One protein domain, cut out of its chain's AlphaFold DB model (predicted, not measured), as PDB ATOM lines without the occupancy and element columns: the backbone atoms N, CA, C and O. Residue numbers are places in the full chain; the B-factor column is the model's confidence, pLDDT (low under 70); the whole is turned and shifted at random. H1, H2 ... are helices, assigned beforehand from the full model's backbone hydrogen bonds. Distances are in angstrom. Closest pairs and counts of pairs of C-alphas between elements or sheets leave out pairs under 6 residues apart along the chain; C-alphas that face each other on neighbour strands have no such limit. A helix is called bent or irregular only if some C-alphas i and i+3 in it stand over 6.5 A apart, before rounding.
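What this domain is: This is residues 2 to 54 of the 318 residues of an uncharacterized protein of Folsomia candida (UniProt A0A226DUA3). One long helix, H3, makes the length of a thin rod, and the short helices H1 and H2 form a small, loose second strip folded back over its first part. H2 lies over the beginning of H3 and runs the opposite way, H1 comes over H3 near Cys 36, and the far part of H3, residues 41 to 53, sticks out with Val 54. The printed part has 53 residues with three named helices in the order H1, H2, H3 and no named strand; the class is all helix. The whole is loose, with a radius of gyration of the C-alphas of 14.4 A, and spans 48 by 17 by 12 A.

How they stand to each other: H3, residues 22 to 53, touches no helix but is near both others. H1, residues 2 to 6, is close to H3 but not clearly touching; their closest C-alphas, those of Leu 6 and Cys 36, are 6.5 A apart. H2, residues 12 to 18, is also close to H3 but not clearly touching, and the closest C-alphas are those of Ile 16 and Lys 22, 7.9 A apart. The lines of H2 and H3 stand at a shallow tilt of 30 degrees, and the two run opposite ways. H1 and H2 are close but not clearly touching as well, with the C-alphas of Leu 5 and Ala 12 closest at 7.7 A. In H1 and H2 every O i to N i+4 pair is within hydrogen-bond range, and in H3 23 of 28 are.

Where its parts are: H3 has 32 residues and measures 44.0 A from C-alpha 22 at (204.719, 360.414, 234.307) to C-alpha 53 at (190.114, 375.448, 195.656). It is neither bent nor irregular, but only just: C-alphas 41 and 44 are 6.4 A apart. H2 has seven residues, Ala 12 to Lys 18, and measures 10.1 A. H1 has five residues, Val 2 to Leu 6, measures 6.3 A and begins at C-alpha 2 at (190.443, 369.260, 225.664).

The domain as a whole: The two C-alphas farthest apart, those of Lys 20 and Val 54, are 48.4 A apart. Residues 17 to 24, of which 22 to 24 belong to H3, stand free, and so do residues 41 to 54, of which 41 to 53 belong to H3. Without these stretches the body has 31 residues and spans 25 by 19 by 12 A. The links from H1 to H2, five residues, and from H2 to H3, three residues, are both tight. The printed part has no cut. Its mean pLDDT is 74.5; residues 2 to 8, 10 to 13 and 15 to 16 are under 70.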
ATOM      1  N   VAL A   2     190.261 370.051 226.906       55.22
ATOM      2  CA  VAL A   2     190.443 369.260 225.664       55.22
ATOM      3  C   VAL A   2     190.615 370.160 224.431       55.22
ATOM      4  O   VAL A   2     191.495 369.918 223.619       55.22
ATOM      5  N   GLN A   3     189.853 371.257 224.347       59.81
ATOM      6  CA  GLN A   3     189.946 372.231 223.249       59.81
ATOM      7  C   GLN A   3     191.313 372.931 223.171       59.81
ATOM      8  O   GLN A   3     191.864 373.072 222.090       59.81
ATOM      9  N   SER A   4     191.905 373.307 224.307       64.75
ATOM     10  CA  SER A   4     193.212 373.983 224.372       64.75
ATOM     11  C   SER A   4     194.352 373.098 223.856       64.75
ATOM     12  O   SER A   4     195.281 373.570 223.209       64.75
ATOM     13  N   LEU A   5     194.245 371.796 224.131       62.41
ATOM     14  CA  LEU A   5     195.185 370.769 223.689       62.41
ATOM     15  C   LEU A   5     195.024 370.461 222.190       62.41
ATOM     16  O   LEU A   5     196.002 370.146 221.522       62.41
ATOM     17  N   LEU A   6     193.803 370.602 221.665       63.66
ATOM     18  CA  LEU A   6     193.465 370.420 220.249       63.66
ATOM     19  C   LEU A   6     194.000 371.551 219.355       63.66
ATOM     20  O   LEU A   6     194.367 371.295 218.216       63.66
ATOM     21  N   PHE A   7     194.093 372.780 219.877       66.62
ATOM     22  CA  PHE A   7     194.637 373.946 219.162       66.62
ATOM     23  C   PHE A   7     196.151 374.152 219.356       66.62
ATOM     24  O   PHE A   7     196.672 375.220 219.044       66.62
ATOM     25  N   GLY A   8     196.866 373.167 219.910       64.88
ATOM     26  CA  GLY A   8     198.321 373.252 220.088       64.88
ATOM     27  C   GLY A   8     198.784 374.320 221.087       64.88
ATOM     28  O   GLY A   8     199.969 374.646 221.128       64.88
ATOM     29  N   GLN A   9     197.890 374.876 221.915       71.44
ATOM     30  CA  GLN A   9     198.297 375.835 222.938       71.44
ATOM     31  C   GLN A   9     199.101 375.117 224.027       71.44
ATOM     32  O   GLN A   9     198.642 374.139 224.623       71.44
ATOM     33  N   ALA A  10     200.293 375.642 224.317       56.25
ATOM     34  CA  ALA A  10     201.279 375.118 225.265       56.25
ATOM     35  C   ALA A  10     200.859 375.230 226.751       56.25
ATOM     36  O   ALA A  10     201.672 375.501 227.627       56.25
ATOM     37  N   ILE A  11     199.594 374.950 227.077       58.19
ATOM     38  CA  ILE A  11     199.087 374.783 228.457       58.19
ATOM     39  C   ILE A  11     199.600 373.455 229.069       58.19
ATOM     40  O   ILE A  11     199.276 373.078 230.195       58.19
ATOM     41  N   ALA A  12     200.440 372.722 228.334       56.69
ATOM     42  CA  ALA A  12     200.975 371.433 228.724       56.69
ATOM     43  C   ALA A  12     201.779 371.486 230.038       56.69
ATOM     44  O   ALA A  12     201.682 370.545 230.819       56.69
ATOM     45  N   ASP A  13     202.495 372.569 230.352       64.62
ATOM     46  CA  ASP A  13     203.448 372.563 231.474       64.62
ATOM     47  C   ASP A  13     202.803 372.509 232.868       64.62
ATOM     48  O   ASP A  13     203.271 371.772 233.742       64.62
ATOM     49  N   GLU A  14     201.692 373.216 233.100       72.19
ATOM     50  CA  GLU A  14     200.972 373.116 234.380       72.19
ATOM     51  C   GLU A  14     200.198 371.801 234.517       72.19
ATOM     52  O   GLU A  14     200.081 371.239 235.611       72.19
ATOM     53  N   ILE A  15     199.697 371.272 233.401       69.50
ATOM     54  CA  ILE A  15     198.930 370.024 233.377       69.50
ATOM     55  C   ILE A  15     199.870 368.827 233.571       69.50
ATOM     56  O   ILE A  15     199.578 367.947 234.382       69.50
ATOM     57  N   ILE A  16     201.041 368.823 232.924       68.81
ATOM     58  CA  ILE A  16     202.084 367.800 233.094       68.81
ATOM     59  C   ILE A  16     202.566 367.752 234.550       68.81
ATOM     60  O   ILE A  16     202.856 366.666 235.060       68.81
ATOM     61  N   LYS A  17     202.598 368.894 235.254       76.69
ATOM     62  CA  LYS A  17     202.917 368.945 236.692       76.69
ATOM     63  C   LYS A  17     201.851 368.283 237.576       76.69
ATOM     64  O   LYS A  17     202.213 367.733 238.614       76.69
ATOM     65  N   LYS A  18     200.574 368.285 237.176       78.50
ATOM     66  CA  LYS A  18     199.463 367.684 237.945       78.50
ATOM     67  C   LYS A  18     199.253 366.185 237.693       78.50
ATOM     68  O   LYS A  18     198.569 365.533 238.481       78.50
ATOM     69  N   VAL A  19     199.837 365.602 236.642       79.81
ATOM     70  CA  VAL A  19     199.663 364.170 236.344       79.81
ATOM     71  C   VAL A  19     200.624 363.310 237.174       79.81
ATOM     72  O   VAL A  19     201.836 363.298 236.959       79.81
ATOM     73  N   LYS A  20     200.059 362.536 238.109       82.44
ATOM     74  CA  LYS A  20     200.793 361.720 239.098       82.44
ATOM     75  C   LYS A  20     201.697 360.636 238.483       82.44
ATOM     76  O   LYS A  20     202.716 360.298 239.074       82.44
ATOM     77  N   ASN A  21     201.352 360.097 237.308       82.50
ATOM     78  CA  ASN A  21     202.064 358.969 236.694       82.50
ATOM     79  C   ASN A  21     202.732 359.342 235.358       82.50
ATOM     80  O   ASN A  21     202.182 359.135 234.274       82.50
ATOM     81  N   LYS A  22     203.953 359.883 235.449       79.00
ATOM     82  CA  LYS A  22     204.719 360.414 234.307       79.00
ATOM     83  C   LYS A  22     205.122 359.363 233.263       79.00
ATOM     84  O   LYS A  22     205.348 359.725 232.112       79.00
ATOM     85  N   ARG A  23     205.241 358.082 233.644       82.44
ATOM     86  CA  ARG A  23     205.647 357.004 232.718       82.44
ATOM     87  C   ARG A  23     204.558 356.668 231.700       82.44
ATOM     88  O   ARG A  23     204.888 356.370 230.561       82.44
ATOM     89  N   ILE A  24     203.287 356.754 232.097       78.50
ATOM     90  CA  ILE A  24     202.140 356.431 231.234       78.50
ATOM     91  C   ILE A  24     201.647 357.675 230.486       78.50
ATOM     92  O   ILE A  24     201.273 357.593 229.320       78.50
ATOM     93  N   SER A  25     201.683 358.848 231.123       73.94
ATOM     94  CA  SER A  25     201.144 360.070 230.518       73.94
ATOM     95  C   SER A  25     201.966 360.593 229.343       73.94
ATOM     96  O   SER A  25     201.392 361.123 228.398       73.94
ATOM     97  N   ARG A  26     203.293 360.421 229.366       79.38
ATOM     98  CA  ARG A  26     204.195 360.869 228.292       79.38
ATOM     99  C   ARG A  26     203.921 360.212 226.933       79.38
ATOM    100  O   ARG A  26     203.698 360.965 225.990       79.38
ATOM    101  N   PRO A  27     203.913 358.869 226.794       79.31
ATOM    102  CA  PRO A  27     203.619 358.244 225.507       79.31
ATOM    103  C   PRO A  27     202.189 358.543 225.047       79.31
ATOM    104  O   PRO A  27     201.976 358.785 223.868       79.31
ATOM    105  N   LEU A  28     201.225 358.619 225.971       75.50
ATOM    106  CA  LEU A  28     199.839 358.945 225.636       75.50
ATOM    107  C   LEU A  28     199.691 360.373 225.080       75.50
ATOM    108  O   LEU A  28     199.021 360.565 224.070       75.50
ATOM    109  N   LEU A  29     200.358 361.360 225.692       77.62
ATOM    110  CA  LEU A  29     200.416 362.735 225.182       77.62
ATOM    111  C   LEU A  29     201.152 362.817 223.844       77.62
ATOM    112  O   LEU A  29     200.677 363.507 222.952       77.62
ATOM    113  N   ALA A  30     202.273 362.110 223.683       79.94
ATOM    114  CA  ALA A  30     203.018 362.094 222.424       79.94
ATOM    115  C   ALA A  30     202.177 361.516 221.274       79.94
ATOM    116  O   ALA A  30     202.079 362.141 220.221       79.94
ATOM    117  N   THR A  31     201.506 360.380 221.495       76.06
ATOM    118  CA  THR A  31     200.581 359.790 220.517       76.06
ATOM    119  C   THR A  31     199.413 360.727 220.225       76.06
ATOM    120  O   THR A  31     199.050 360.903 219.067       76.06
ATOM    121  N   TRP A  32     198.847 361.376 221.247       79.38
ATOM    122  CA  TRP A  32     197.766 362.345 221.067       79.38
ATOM    123  C   TRP A  32     198.200 363.553 220.226       79.38
ATOM    124  O   TRP A  32     197.524 363.890 219.260       79.38
ATOM    125  N   PHE A  33     199.344 364.171 220.539       78.81
ATOM    126  CA  PHE A  33     199.884 365.288 219.758       78.81
ATOM    127  C   PHE A  33     200.217 364.878 218.329       78.81
ATOM    128  O   PHE A  33     199.915 365.632 217.412       78.81
ATOM    129  N   PHE A  34     200.778 363.685 218.128       79.88
ATOM    130  CA  PHE A  34     201.043 363.161 216.792       79.88
ATOM    131  C   PHE A  34     199.748 362.999 215.984       79.88
ATOM    132  O   PHE A  34     199.678 363.444 214.842       79.88
ATOM    133  N   VAL A  35     198.689 362.446 216.587       75.94
ATOM    134  CA  VAL A  35     197.374 362.323 215.935       75.94
ATOM    135  C   VAL A  35     196.770 363.697 215.645       75.94
ATOM    136  O   VAL A  35     196.358 363.933 214.515       75.94
ATOM    137  N   CYS A  36     196.751 364.623 216.609       77.12
ATOM    138  CA  CYS A  36     196.232 365.980 216.403       77.12
ATOM    139  C   CYS A  36     197.012 366.748 215.330       77.12
ATOM    140  O   CYS A  36     196.393 367.446 214.534       77.12
ATOM    141  N   TYR A  37     198.334 366.587 215.276       80.06
ATOM    142  CA  TYR A  37     199.186 367.175 214.247       80.06
ATOM    143  C   TYR A  37     198.826 366.650 212.852       80.06
ATOM    144  O   TYR A  37     198.561 367.432 211.947       80.06
ATOM    145  N   ILE A  38     198.720 365.328 212.676       75.75
ATOM    146  CA  ILE A  38     198.299 364.738 211.395       75.75
ATOM    147  C   ILE A  38     196.886 365.202 211.006       75.75
ATOM    148  O   ILE A  38     196.631 365.507 209.840       75.75
ATOM    149  N   LEU A  39     195.972 365.291 211.973       74.94
ATOM    150  CA  LEU A  39     194.582 365.667 211.725       74.94
ATOM    151  C   LEU A  39     194.447 367.149 211.349       74.94
ATOM    152  O   LEU A  39     193.742 367.447 210.391       74.94
ATOM    153  N   MET A  40     195.138 368.056 212.044       80.62
ATOM    154  CA  MET A  40     195.061 369.502 211.794       80.62
ATOM    155  C   MET A  40     195.909 369.941 210.593       80.62
ATOM    156  O   MET A  40     195.368 370.560 209.677       80.62
ATOM    157  N   ASP A  41     197.197 369.584 210.557       73.50
ATOM    158  CA  ASP A  41     198.134 370.118 209.556       73.50
ATOM    159  C   ASP A  41     198.057 369.388 208.214       73.50
ATOM    160  O   ASP A  41     198.313 369.986 207.174       73.50
ATOM    161  N   ASN A  42     197.707 368.096 208.197       73.62
ATOM    162  CA  ASN A  42     197.715 367.323 206.950       73.62
ATOM    163  C   ASN A  42     196.303 367.078 206.413       73.62
ATOM    164  O   ASN A  42     196.024 367.361 205.249       73.62
ATOM    165  N   LEU A  43     195.397 366.567 207.250       74.31
ATOM    166  CA  LEU A  43     194.050 366.185 206.813       74.31
ATOM    167  C   LEU A  43     193.102 367.377 206.710       74.31
ATOM    168  O   LEU A  43     192.497 367.567 205.662       74.31
ATOM    169  N   TYR A  44     192.979 368.176 207.769       83.06
ATOM    170  CA  TYR A  44     192.028 369.286 207.823       83.06
ATOM    171  C   TYR A  44     192.449 370.428 206.904       83.06
ATOM    172  O   TYR A  44     191.644 370.921 206.114       83.06
ATOM    173  N   GLN A  45     193.732 370.798 206.946       82.81
ATOM    174  CA  GLN A  45     194.290 371.764 206.012       82.81
ATOM    175  C   GLN A  45     194.137 371.261 204.567       82.81
ATOM    176  O   GLN A  45     193.577 371.971 203.736       82.81
ATOM    177  N   GLY A  46     194.524 370.013 204.275       80.75
ATOM    178  CA  GLY A  46     194.399 369.423 202.939       80.75
ATOM    179  C   GLY A  46     192.959 369.357 202.421       80.75
ATOM    180  O   GLY A  46     192.708 369.729 201.274       80.75
ATOM    181  N   SER A  47     191.997 368.951 203.257       81.75
ATOM    182  CA  SER A  47     190.586 368.867 202.863       81.75
ATOM    183  C   SER A  47     189.969 370.243 202.653       81.75
ATOM    184  O   SER A  47     189.256 370.435 201.679       81.75
ATOM    185  N   ILE A  48     190.274 371.220 203.511       82.88
ATOM    186  CA  ILE A  48     189.765 372.587 203.350       82.88
ATOM    187  C   ILE A  48     190.375 373.251 202.127       82.88
ATOM    188  O   ILE A  48     189.647 373.882 201.369       82.88
ATOM    189  N   TYR A  49     191.682 373.109 201.899       81.31
ATOM    190  CA  TYR A  49     192.280 373.631 200.675       81.31
ATOM    191  C   TYR A  49     191.682 372.948 199.451       81.31
ATOM    192  O   TYR A  49     191.343 373.645 198.504       81.31
ATOM    193  N   SER A  50     191.466 371.631 199.475       78.69
ATOM    194  CA  SER A  50     190.773 370.930 198.389       78.69
ATOM    195  C   SER A  50     189.359 371.487 198.175       78.69
ATOM    196  O   SER A  50     189.017 371.873 197.064       78.69
ATOM    197  N   ASP A  51     188.555 371.623 199.225       80.50
ATOM    198  CA  ASP A  51     187.165 372.077 199.105       80.50
ATOM    199  C   ASP A  51     187.046 373.566 198.739       80.50
ATOM    200  O   ASP A  51     186.124 373.954 198.022       80.50
ATOM    201  N   LEU A  52     187.980 374.411 199.188       79.06
ATOM    202  CA  LEU A  52     188.005 375.843 198.868       79.06
ATOM    203  C   LEU A  52     188.622 376.140 197.496       79.06
ATOM    204  O   LEU A  52     188.292 377.162 196.894       79.06
ATOM    205  N   THR A  53     189.513 375.281 196.992       77.75
ATOM    206  CA  THR A  53     190.114 375.448 195.656       77.75
ATOM    207  C   THR A  53     189.270 374.809 194.557       77.75
ATOM    208  O   THR A  53     189.255 375.309 193.426       77.75
ATOM    209  N   VAL A  54     188.517 373.749 194.867       79.69
ATOM    210  CA  VAL A  54     187.648 373.080 193.896       79.69
ATOM    211  C   VAL A  54     186.379 373.904 193.693       79.69
ATOM    212  O   VAL A  54     185.347 373.723 194.336       79.69
TER     213      VAL A  54